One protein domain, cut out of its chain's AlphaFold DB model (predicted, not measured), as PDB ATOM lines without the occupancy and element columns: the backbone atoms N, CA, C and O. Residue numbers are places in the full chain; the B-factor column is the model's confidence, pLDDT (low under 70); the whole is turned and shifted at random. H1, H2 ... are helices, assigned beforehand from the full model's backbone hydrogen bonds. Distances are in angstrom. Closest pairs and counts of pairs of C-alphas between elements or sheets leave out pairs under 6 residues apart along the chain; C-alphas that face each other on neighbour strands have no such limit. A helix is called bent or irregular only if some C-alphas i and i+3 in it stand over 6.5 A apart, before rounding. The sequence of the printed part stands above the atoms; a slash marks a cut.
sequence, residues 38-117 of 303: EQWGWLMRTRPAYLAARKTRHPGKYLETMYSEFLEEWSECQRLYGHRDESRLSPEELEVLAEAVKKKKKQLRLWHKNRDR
ATOM      1  N   GLU A  38     -39.719  51.027  15.583       95.88
ATOM      2  CA  GLU A  38     -39.377  50.760  16.978       95.88
ATOM      3  C   GLU A  38     -37.893  51.022  17.269       95.88
ATOM      4  O   GLU A  38     -37.556  51.702  18.241       95.88
ATOM      5  N   GLN A  39     -37.001  50.562  16.383       96.00
ATOM      6  CA  GLN A  39     -35.549  50.694  16.537       96.00
ATOM      7  C   GLN A  39     -35.097  52.150  16.640       96.00
ATOM      8  O   GLN A  39     -34.205  52.470  17.418       96.00
ATOM      9  N   TRP A  40     -35.687  53.073  15.885       93.69
ATOM     10  CA  TRP A  40     -35.334  54.490  16.046       93.69
ATOM     11  C   TRP A  40     -35.948  55.114  17.289       93.69
ATOM     12  O   TRP A  40     -35.329  56.007  17.853       93.69
ATOM     13  N   GLY A  41     -37.158  54.701  17.686       94.31
ATOM     14  CA  GLY A  41     -37.750  55.157  18.939       94.31
ATOM     15  C   GLY A  41     -36.783  54.843  20.076       94.31
ATOM     16  O   GLY A  41     -36.437  55.716  20.868       94.31
ATOM     17  N   TRP A  42     -36.223  53.635  20.054       96.75
ATOM     18  CA  TRP A  42     -35.129  53.238  20.929       96.75
ATOM     19  C   TRP A  42     -33.864  54.090  20.746       96.75
ATOM     20  O   TRP A  42     -33.373  54.638  21.728       96.75
ATOM     21  N   LEU A  43     -33.378  54.302  19.516       95.75
ATOM     22  CA  LEU A  43     -32.187  55.135  19.257       95.75
ATOM     23  C   LEU A  43     -32.339  56.580  19.754       95.75
ATOM     24  O   LEU A  43     -31.386  57.196  20.236       95.75
ATOM     25  N   MET A  44     -33.538  57.149  19.633       94.12
ATOM     26  CA  MET A  44     -33.851  58.483  20.136       94.12
ATOM     27  C   MET A  44     -33.849  58.504  21.664       94.12
ATOM     28  O   MET A  44     -33.269  59.423  22.244       94.12
ATOM     29  N   ARG A  45     -34.408  57.475  22.316       96.44
ATOM     30  CA  ARG A  45     -34.383  57.332  23.781       96.44
ATOM     31  C   ARG A  45     -32.976  57.136  24.339       96.44
ATOM     32  O   ARG A  45     -32.674  57.674  25.398       96.44
ATOM     33  N   THR A  46     -32.098  56.419  23.643       96.00
ATOM     34  CA  THR A  46     -30.722  56.176  24.112       96.00
ATOM     35  C   THR A  46     -29.781  57.354  23.845       96.00
ATOM     36  O   THR A  46     -28.698  57.443  24.432       96.00
ATOM     37  N   ARG A  47     -30.193  58.324  23.018       93.56
ATOM     38  CA  ARG A  47     -29.372  59.481  22.633       93.56
ATOM     39  C   ARG A  47     -28.881  60.347  23.807       93.56
ATOM     40  O   ARG A  47     -27.696  60.691  23.784       93.56
ATOM     41  N   PRO A  48     -29.688  60.722  24.818       94.88
ATOM     42  CA  PRO A  48     -29.200  61.515  25.948       94.88
ATOM     43  C   PRO A  48     -28.056  60.828  26.709       94.88
ATOM     44  O   PRO A  48     -27.059  61.474  27.033       94.88
ATOM     45  N   ALA A  49     -28.143  59.509  26.907       95.44
ATOM     46  CA  ALA A  49     -27.093  58.728  27.559       95.44
ATOM     47  C   ALA A  49     -25.792  58.710  26.736       95.44
ATOM     48  O   ALA A  49     -24.708  58.906  27.290       95.44
ATOM     49  N   TYR A  50     -25.888  58.595  25.405       95.19
ATOM     50  CA  TYR A  50     -24.729  58.739  24.515       95.19
ATOM     51  C   TYR A  50     -24.048  60.110  24.663       95.19
ATOM     52  O   TYR A  50     -22.820  60.196  24.738       95.19
ATOM     53  N   LEU A  51     -24.830  61.195  24.725       93.25
ATOM     54  CA  LEU A  51     -24.303  62.554  24.898       93.25
ATOM     55  C   LEU A  51     -23.605  62.728  26.254       93.25
ATOM     56  O   LEU A  51     -22.526  63.327  26.309       93.25
ATOM     57  N   ALA A  52     -24.172  62.164  27.323       94.44
ATOM     58  CA  ALA A  52     -23.562  62.155  28.649       94.44
ATOM     59  C   ALA A  52     -22.228  61.383  28.653       94.44
ATOM     60  O   ALA A  52     -21.210  61.925  29.089       94.44
ATOM     61  N   ALA A  53     -22.195  60.179  28.070       95.00
ATOM     62  CA  ALA A  53     -20.979  59.369  27.940       95.00
ATOM     63  C   ALA A  53     -19.893  60.049  27.087       95.00
ATOM     64  O   ALA A  53     -18.692  59.894  27.326       95.00
ATOM     65  N   ARG A  54     -20.295  60.847  26.088       93.81
ATOM     66  CA  ARG A  54     -19.360  61.656  25.294       93.81
ATOM     67  C   ARG A  54     -18.748  62.785  26.118       93.81
ATOM     68  O   ARG A  54     -17.551  63.036  25.989       93.81
ATOM     69  N   LYS A  55     -19.543  63.449  26.964       92.44
ATOM     70  CA  LYS A  55     -19.070  64.520  27.857       92.44
ATOM     71  C   LYS A  55     -18.039  63.997  28.862       92.44
ATOM     72  O   LYS A  55     -17.055  64.682  29.117       92.44
ATOM     73  N   THR A  56     -18.213  62.771  29.354       94.00
ATOM     74  CA  THR A  56     -17.272  62.109  30.274       94.00
ATOM     75  C   THR A  56     -16.073  61.452  29.582       94.00
ATOM     76  O   THR A  56     -15.254  60.842  30.255       94.00
ATOM     77  N   ARG A  57     -15.927  61.577  28.251       89.44
ATOM     78  CA  ARG A  57     -14.838  60.982  27.444       89.44
ATOM     79  C   ARG A  57     -14.736  59.447  27.508       89.44
ATOM     80  O   ARG A  57     -13.716  58.895  27.099       89.44
ATOM     81  N   HIS A  58     -15.805  58.744  27.888       91.25
ATOM     82  CA  HIS A  58     -15.849  57.274  27.921       91.25
ATOM     83  C   HIS A  58     -16.951  56.679  27.023       91.25
ATOM     84  O   HIS A  58     -17.779  55.894  27.488       91.25
ATOM     85  N   PRO A  59     -16.984  56.990  25.712       91.69
ATOM     86  CA  PRO A  59     -18.033  56.486  24.828       91.69
ATOM     87  C   PRO A  59     -17.941  54.973  24.579       91.69
ATOM     88  O   PRO A  59     -18.946  54.378  24.217       91.69
ATOM     89  N   GLY A  60     -16.769  54.347  24.756       95.75
ATOM     90  CA  GLY A  60     -16.564  52.916  24.493       95.75
ATOM     91  C   GLY A  60     -17.465  52.021  25.342       95.75
ATOM     92  O   GLY A  60     -18.257  51.266  24.788       95.75
ATOM     93  N   LYS A  61     -17.430  52.205  26.671       95.94
ATOM     94  CA  LYS A  61     -18.252  51.441  27.622       95.94
ATOM     95  C   LYS A  61     -19.748  51.581  27.329       95.94
ATOM     96  O   LYS A  61     -20.469  50.595  27.294       95.94
ATOM     97  N   TYR A  62     -20.202  52.807  27.061       96.19
ATOM     98  CA  TYR A  62     -21.590  53.050  26.672       96.19
ATOM     99  C   TYR A  62     -21.957  52.320  25.374       96.19
ATOM    100  O   TYR A  62     -23.019  51.716  25.294       96.19
ATOM    101  N   LEU A  63     -21.093  52.375  24.353       96.75
ATOM    102  CA  LEU A  63     -21.365  51.728  23.071       96.75
ATOM    103  C   LEU A  63     -21.463  50.208  23.218       96.75
ATOM    104  O   LEU A  63     -22.322  49.620  22.574       96.75
ATOM    105  N   GLU A  64     -20.631  49.585  24.052       97.75
ATOM    106  CA  GLU A  64     -20.711  48.150  24.350       97.75
ATOM    107  C   GLU A  64     -22.055  47.780  24.978       97.75
ATOM    108  O   GLU A  64     -22.744  46.918  24.436       97.75
ATOM    109  N   THR A  65     -22.470  48.485  26.037       97.50
ATOM    110  CA  THR A  65     -23.783  48.283  26.675       97.50
ATOM    111  C   THR A  65     -24.925  48.480  25.679       97.50
ATOM    112  O   THR A  65     -25.769  47.604  25.519       97.50
ATOM    113  N   MET A  66     -24.892  49.579  24.924       97.56
ATOM    114  CA  MET A  66     -25.873  49.896  23.887       97.56
ATOM    115  C   MET A  66     -25.943  48.806  22.803       97.56
ATOM    116  O   MET A  66     -27.023  48.506  22.302       97.56
ATOM    117  N   TYR A  67     -24.810  48.219  22.399       98.06
ATOM    118  CA  TYR A  67     -24.813  47.125  21.427       98.06
ATOM    119  C   TYR A  67     -25.468  45.867  21.982       98.06
ATOM    120  O   TYR A  67     -26.215  45.231  21.243       98.06
ATOM    121  N   SER A  68     -25.177  45.512  23.233       97.75
ATOM    122  CA  SER A  68     -25.766  44.339  23.879       97.75
ATOM    123  C   SER A  68     -27.280  44.487  24.005       97.75
ATOM    124  O   SER A  68     -28.000  43.643  23.486       97.75
ATOM    125  N   GLU A  69     -27.756  45.606  24.559       97.94
ATOM    126  CA  GLU A  69     -29.193  45.892  24.705       97.94
ATOM    127  C   GLU A  69     -29.924  45.883  23.352       97.94
ATOM    128  O   GLU A  69     -31.006  45.319  23.216       97.94
ATOM    129  N   PHE A  70     -29.322  46.478  22.313       97.75
ATOM    130  CA  PHE A  70     -29.933  46.493  20.983       97.75
ATOM    131  C   PHE A  70     -30.037  45.089  20.372       97.75
ATOM    132  O   PHE A  70     -31.036  44.775  19.730       97.75
ATOM    133  N   LEU A  71     -28.998  44.263  20.512       97.00
ATOM    134  CA  LEU A  71     -28.959  42.921  19.917       97.00
ATOM    135  C   LEU A  71     -29.779  41.898  20.715       97.00
ATOM    136  O   LEU A  71     -30.204  40.897  20.141       97.00
ATOM    137  N   GLU A  72     -30.025  42.151  21.999       96.88
ATOM    138  CA  GLU A  72     -30.941  41.369  22.834       96.88
ATOM    139  C   GLU A  72     -32.402  41.555  22.393       96.88
ATOM    140  O   GLU A  72     -33.140  40.577  22.217       96.88
ATOM    141  N   GLU A  73     -32.797  42.804  22.131       97.38
ATOM    142  CA  GLU A  73     -34.133  43.141  21.635       97.38
ATOM    143  C   GLU A  73     -34.301  42.720  20.162       97.38
ATOM    144  O   GLU A  73     -35.235  41.997  19.806       97.38
ATOM    145  N   TRP A  74     -33.346  43.099  19.302       97.38
ATOM    146  CA  TRP A  74     -33.357  42.832  17.859       97.38
ATOM    147  C   TRP A  74     -32.178  41.953  17.437       97.38
ATOM    148  O   TRP A  74     -31.210  42.415  16.824       97.38
ATOM    149  N   SER A  75     -32.287  40.658  17.734       97.06
ATOM    150  CA  SER A  75     -31.284  39.664  17.347       97.06
ATOM    151  C   SER A  75     -31.116  39.577  15.825       97.06
ATOM    152  O   SER A  75     -32.066  39.333  15.077       97.06
ATOM    153  N   GLU A  76     -29.873  39.720  15.354       97.06
ATOM    154  CA  GLU A  76     -29.531  39.506  13.941       97.06
ATOM    155  C   GLU A  76     -29.704  38.038  13.525       97.06
ATOM    156  O   GLU A  76     -30.051  37.783  12.375       97.06
ATOM    157  N   CYS A  77     -29.537  37.096  14.462       97.00
ATOM    158  CA  CYS A  77     -29.790  35.673  14.237       97.00
ATOM    159  C   CYS A  77     -31.275  35.447  13.929       97.00
ATOM    160  O   CYS A  77     -31.615  34.882  12.890       97.00
ATOM    161  N   GLN A  78     -32.169  36.039  14.734       97.25
ATOM    162  CA  GLN A  78     -33.609  35.939  14.492       97.25
ATOM    163  C   GLN A  78     -34.019  36.587  13.167       97.25
ATOM    164  O   GLN A  78     -34.895  36.076  12.475       97.25
ATOM    165  N   ARG A  79     -33.364  37.685  12.777       96.44
ATOM    166  CA  ARG A  79     -33.628  38.361  11.501       96.44
ATOM    167  C   ARG A  79     -33.150  37.561  10.282       96.44
ATOM    168  O   ARG A  79     -33.777  37.662   9.231       96.44
ATOM    169  N   LEU A  80     -32.019  36.860  10.377       96.94
ATOM    170  CA  LEU A  80     -31.426  36.113   9.260       96.94
ATOM    171  C   LEU A  80     -31.989  34.694   9.130       96.94
ATOM    172  O   LEU A  80     -32.286  34.272   8.018       96.94
ATOM    173  N   TYR A  81     -32.153  33.996  10.252       97.12
ATOM    174  CA  TYR A  81     -32.449  32.561  10.300       97.12
ATOM    175  C   TYR A  81     -33.800  32.237  10.957       97.12
ATOM    176  O   TYR A  81     -34.203  31.081  11.028       97.12
ATOM    177  N   GLY A  82     -34.531  33.244  11.452       97.00
ATOM    178  CA  GLY A  82     -35.853  33.060  12.064       97.00
ATOM    179  C   GLY A  82     -35.837  32.525  13.502       97.00
ATOM    180  O   GLY A  82     -36.897  32.407  14.114       97.00
ATOM    181  N   HIS A  83     -34.665  32.245  14.082       95.81
ATOM    182  CA  HIS A  83     -34.497  31.788  15.468       95.81
ATOM    183  C   HIS A  83     -33.385  32.555  16.198       95.81
ATOM    184  O   HIS A  83     -32.554  33.198  15.570       95.81
ATOM    185  N   ARG A  84     -33.359  32.502  17.537       96.12
ATOM    186  CA  ARG A  84     -32.323  33.166  18.364       96.12
ATOM    187  C   ARG A  84     -31.134  32.271  18.725       96.12
ATOM    188  O   ARG A  84     -30.118  32.776  19.181       96.12
ATOM    189  N   ASP A  85     -31.276  30.962  18.557       96.12
ATOM    190  CA  ASP A  85     -30.302  29.972  19.017       96.12
ATOM    191  C   ASP A  85     -29.091  29.887  18.070       96.12
ATOM    192  O   ASP A  85     -29.222  29.401  16.949       96.12
ATOM    193  N   GLU A  86     -27.928  30.379  18.505       94.75
ATOM    194  CA  GLU A  86     -26.681  30.363  17.719       94.75
ATOM    195  C   GLU A  86     -26.067  28.958  17.612       94.75
ATOM    196  O   GLU A  86     -25.316  28.694  16.678       94.75
ATOM    197  N   SER A  87     -26.415  28.031  18.516       96.06
ATOM    198  CA  SER A  87     -25.853  26.669  18.524       96.06
ATOM    199  C   SER A  87     -26.308  25.810  17.341       96.06
ATOM    200  O   SER A  87     -25.684  24.799  17.025       96.06
ATOM    201  N   ARG A  88     -27.393  26.221  16.677       95.75
ATOM    202  CA  ARG A  88     -27.959  25.548  15.500       95.75
ATOM    203  C   ARG A  88     -27.275  25.942  14.197       95.75
ATOM    204  O   ARG A  88     -27.566  25.337  13.171       95.75
ATOM    205  N   LEU A  89     -26.431  26.970  14.232       96.44
ATOM    206  CA  LEU A  89     -25.799  27.519  13.045       96.44
ATOM    207  C   LEU A  89     -24.559  26.707  12.678       96.44
ATOM    208  O   LEU A  89     -23.736  26.358  13.527       96.44
ATOM    209  N   SER A  90     -24.411  26.442  11.388       97.56
ATOM    210  CA  SER A  90     -23.173  25.916  10.823       97.56
ATOM    211  C   SER A  90     -22.027  26.939  10.946       97.56
ATOM    212  O   SER A  90     -22.271  28.139  11.111       97.56
ATOM    213  N   PRO A  91     -20.756  26.507  10.827       97.75
ATOM    214  CA  PRO A  91     -19.615  27.422  10.867       97.75
ATOM    215  C   PRO A  91     -19.699  28.558   9.832       97.75
ATOM    216  O   PRO A  91     -19.386  29.700  10.155       97.75
ATOM    217  N   GLU A  92     -20.189  28.273   8.621       97.38
ATOM    218  CA  GLU A  92     -20.372  29.280   7.566       97.38
ATOM    219  C   GLU A  92     -21.455  30.307   7.942       97.38
ATOM    220  O   GLU A  92     -21.290  31.516   7.756       97.38
ATOM    221  N   GLU A  93     -22.557  29.853   8.541       97.12
ATOM    222  CA  GLU A  93     -23.645  30.724   8.996       97.12
ATOM    223  C   GLU A  93     -23.235  31.611  10.180       97.12
ATOM    224  O   GLU A  93     -23.697  32.757  10.277       97.12
ATOM    225  N   LEU A  94     -22.347  31.120  11.053       97.62
ATOM    226  CA  LEU A  94     -21.753  31.899  12.143       97.62
ATOM    227  C   LEU A  94     -20.885  33.048  11.612       97.62
ATOM    228  O   LEU A  94     -20.939  34.154  12.158       97.62
ATOM    229  N   GLU A  95     -20.136  32.844  10.525       97.69
ATOM    230  CA  GLU A  95     -19.360  33.917   9.884       97.69
ATOM    231  C   GLU A  95     -20.271  35.003   9.295       97.69
ATOM    232  O   GLU A  95     -20.048  36.203   9.508       97.69
ATOM    233  N   VAL A  96     -21.349  34.599   8.615       97.31
ATOM    234  CA  VAL A  96     -22.355  35.531   8.078       97.31
ATOM    235  C   VAL A  96     -23.032  36.314   9.208       97.31
ATOM    236  O   VAL A  96     -23.213  37.534   9.094       97.31
ATOM    237  N   LEU A  97     -23.362  35.649  10.322       97.81
ATOM    238  CA  LEU A  97     -23.918  36.293  11.512       97.81
ATOM    239  C   LEU A  97     -22.933  37.309  12.108       97.81
ATOM    240  O   LEU A  97     -23.321  38.446  12.395       97.81
ATOM    241  N   ALA A  98     -21.656  36.947  12.241       97.69
ATOM    242  CA  ALA A  98     -20.620  37.826  12.775       97.69
ATOM    243  C   ALA A  98     -20.463  39.106  11.934       97.69
ATOM    244  O   ALA A  98     -20.414  40.218  12.479       97.69
ATOM    245  N   GLU A  99     -20.458  38.988  10.604       97.94
ATOM    246  CA  GLU A  99     -20.402  40.142   9.701       97.94
ATOM    247  C   GLU A  99     -21.683  40.994   9.758       97.94
ATOM    248  O   GLU A  99     -21.610  42.233   9.754       97.94
ATOM    249  N   ALA A 100     -22.859  40.376   9.904       97.44
ATOM    250  CA  ALA A 100     -24.118  41.096  10.103       97.44
ATOM    251  C   ALA A 100     -24.125  41.898  11.417       97.44
ATOM    252  O   ALA A 100     -24.430  43.098  11.408       97.44
ATOM    253  N   VAL A 101     -23.695  41.291  12.527       97.81
ATOM    254  CA  VAL A 101     -23.556  41.949  13.838       97.81
ATOM    255  C   VAL A 101     -22.563  43.110  13.759       97.81
ATOM    256  O   VAL A 101     -22.855  44.228  14.197       97.81
ATOM    257  N   LYS A 102     -21.401  42.902  13.135       98.19
ATOM    258  CA  LYS A 102     -20.382  43.942  12.924       98.19
ATOM    259  C   LYS A 102     -20.918  45.108  12.094       98.19
ATOM    260  O   LYS A 102     -20.706  46.278  12.449       98.19
ATOM    261  N   LYS A 103     -21.665  44.824  11.021       97.38
ATOM    262  CA  LYS A 103     -22.356  45.836  10.206       97.38
ATOM    263  C   LYS A 103     -23.369  46.615  11.041       97.38
ATOM    264  O   LYS A 103     -23.377  47.849  10.958       97.38
ATOM    265  N   LYS A 104     -24.163  45.945  11.881       97.56
ATOM    266  CA  LYS A 104     -25.152  46.595  12.751       97.56
ATOM    267  C   LYS A 104     -24.498  47.493  13.805       97.56
ATOM    268  O   LYS A 104     -24.837  48.674  13.884       97.56
ATOM    269  N   LYS A 105     -23.472  47.015  14.518       97.88
ATOM    270  CA  LYS A 105     -22.684  47.828  15.473       97.88
ATOM    271  C   LYS A 105     -22.110  49.090  14.813       97.88
ATOM    272  O   LYS A 105     -22.169  50.192  15.371       97.88
ATOM    273  N   LYS A 106     -21.610  48.967  13.575       97.25
ATOM    274  CA  LYS A 106     -21.134  50.109  12.775       97.25
ATOM    275  C   LYS A 106     -22.263  51.088  12.446       97.25
ATOM    276  O   LYS A 106     -22.047  52.294  12.572       97.25
ATOM    277  N   GLN A 107     -23.431  50.595  12.034       96.12
ATOM    278  CA  GLN A 107     -24.612  51.416  11.748       96.12
ATOM    279  C   GLN A 107     -25.066  52.209  12.981       96.12
ATOM    280  O   GLN A 107     -25.200  53.429  12.884       96.12
ATOM    281  N   LEU A 108     -25.200  51.551  14.136       96.44
ATOM    282  CA  LEU A 108     -25.561  52.172  15.418       96.44
ATOM    283  C   LEU A 108     -24.583  53.293  15.798       96.44
ATOM    284  O   LEU A 108     -24.976  54.437  16.026       96.44
ATOM    285  N   ARG A 109     -23.276  53.005  15.757       95.75
ATOM    286  CA  ARG A 109     -22.231  54.000  16.052       95.75
ATOM    287  C   ARG A 109     -22.295  55.209  15.125       95.75
ATOM    288  O   ARG A 109     -22.152  56.348  15.568       95.75
ATOM    289  N   LEU A 110     -22.436  54.963  13.821       94.00
ATOM    290  CA  LEU A 110     -22.496  56.027  12.823       94.00
ATOM    291  C   LEU A 110     -23.768  56.858  12.963       94.00
ATOM    292  O   LEU A 110     -23.697  58.064  12.739       94.00
ATOM    293  N   TRP A 111     -24.890  56.247  13.344       93.94
ATOM    294  CA  TRP A 111     -26.138  56.956  13.605       93.94
ATOM    295  C   TRP A 111     -25.946  57.988  14.722       93.94
ATOM    296  O   TRP A 111     -26.101  59.182  14.464       93.94
ATOM    297  N   HIS A 112     -25.462  57.566  15.897       92.75
ATOM    298  CA  HIS A 112     -25.197  58.479  17.017       92.75
ATOM    299  C   HIS A 112     -24.172  59.561  16.643       92.75
ATOM    300  O   HIS A 112     -24.400  60.750  16.867       92.75
ATOM    301  N   LYS A 113     -23.070  59.178  15.982       90.75
ATOM    302  CA  LYS A 113     -22.016  60.120  15.567       90.75
ATOM    303  C   LYS A 113     -22.509  61.171  14.568       90.75
ATOM    304  O   LYS A 113     -22.104  62.328  14.644       90.75
ATOM    305  N   ASN A 114     -23.311  60.773  13.583       88.38
ATOM    306  CA  ASN A 114     -23.740  61.670  12.511       88.38
ATOM    307  C   ASN A 114     -24.952  62.519  12.901       88.38
ATOM    308  O   ASN A 114     -25.148  63.564  12.287       88.38
ATOM    309  N   ARG A 115     -25.730  62.127  13.917       84.31
ATOM    310  CA  ARG A 115     -26.876  62.921  14.377       84.31
ATOM    311  C   ARG A 115     -26.453  64.244  15.009       84.31
ATOM    312  O   ARG A 115     -27.130  65.248  14.822       84.31
ATOM    313  N   ASP A 116     -25.303  64.249  15.676       67.25
ATOM    314  CA  ASP A 116     -24.726  65.459  16.272       67.25
ATOM    315  C   ASP A 116     -23.835  66.236  15.310       67.25
ATOM    316  O   ASP A 116     -23.415  67.350  15.610       67.25
ATOM    317  N   ARG A 117     -23.569  65.680  14.122       66.69
ATOM    318  CA  ARG A 117     -23.078  66.484  13.009       66.69
ATOM    319  C   ARG A 117     -24.259  67.286  12.478       66.69
ATOM    320  O   ARG A 117     -24.715  67.063  11.357       66.69
TER     321      ARG A 117
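AT A GLANCE: This is residues 38 to 117 of the 303 residues of an uncharacterized protein of Lentinus tigrinus ALCF2SS1-6 (UniProt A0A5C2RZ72). One long helix, H4, makes the long axis of an elongated body, and the helices before it form a zigzag along one side of it: the bent H1 folds back through a hairpin into H2, H2 crosses H4 at a steep angle, and the short H3 packs on H4 nearer its first residue. Residues 82 to 90 make the turn from H3 into H4. The printed part has 80 residues with four named helices, in the order H1, H2, H3, H4, and no named strand; the class is all helix. It is only just loose, close to compact, with a radius of gyration of the C-alphas of 14.1 A, and the C-alphas span 42 by 23 by 19 A.

IN THESE COORDINATES: H1, residues 38 to 55, begins with C-alpha 38 at (-39.377, 50.760, 16.978). By its hydrogen bonds it was assigned as one helix, but it is bent: C-alphas 45 and 48 are 7.0 A apart. Its arms are H1a, residues 38 to 45, and H1b, residues 48 to 55, each 10.7 A from first to last C-alpha, with a steep tilt of 48 degrees between their lines. H2, residues 59 to 73, is 21.2 A long and begins with C-alpha 59 at (-18.033, 56.486, 24.828). H3, residues 76 to 81, is 8.4 A long. H4, residues 91 to 115, is 36.4 A long and ends with C-alpha 115 at (-26.876, 62.921, 14.377).

HOW THE PARTS SIT: H1a touches no helix but is near H2 and near H4. H1b and H2 form a helical hairpin, opposite ways at a shallow tilt of 22 degrees; they touch through residues 59 to 63 of H2 alone, and their closest C-alphas, of Ala 53 and Pro 59, are 5.2 A apart. H1b and H4 are close but not clearly touching, about perpendicular at 79 degrees, with the closest C-alphas, of Tyr 50 and His 112, 7.5 A apart. H2 and H4 only just touch, with 3 pairs of C-alphas within 8 A, between residues 63 to 67 and residues 105 to 109; the closest C-alphas, of Tyr 67 and Lys 105, are 6.4 A apart. These two run opposite ways at a steep tilt of 57 degrees. H2 and H3 meet only through their link. H3 and H4 form a helical hairpin, opposite ways at a steep tilt of 38 degrees; H3 touches residues 97 to 101 of H4 alone, and the closest C-alphas, of Glu 76 and Val 101, are 6.5 A apart. H3 is apart from H1a and H1b. The helix packing is mostly crossed, but only just: of the 3 touching pairs, 1 is at a shallow tilt. In H1a, H1b, H2, H3 and H4 every O i to N i+4 pair is within hydrogen-bond range.

THE WHOLE: The two C-alphas farthest apart, those of Lys 55 and Ser 90, are 42.4 A apart, and the C-alphas of Glu 38 and Arg 117 are 23.0 A apart. The printed part has no cut. The links from H1 to H2 and from H2 to H3 are tight, and the link from H3 to H4, with 9 residues, is short. The mean pLDDT of the printed part is 95.0, and residues 116 to 117 are under 70 in this model.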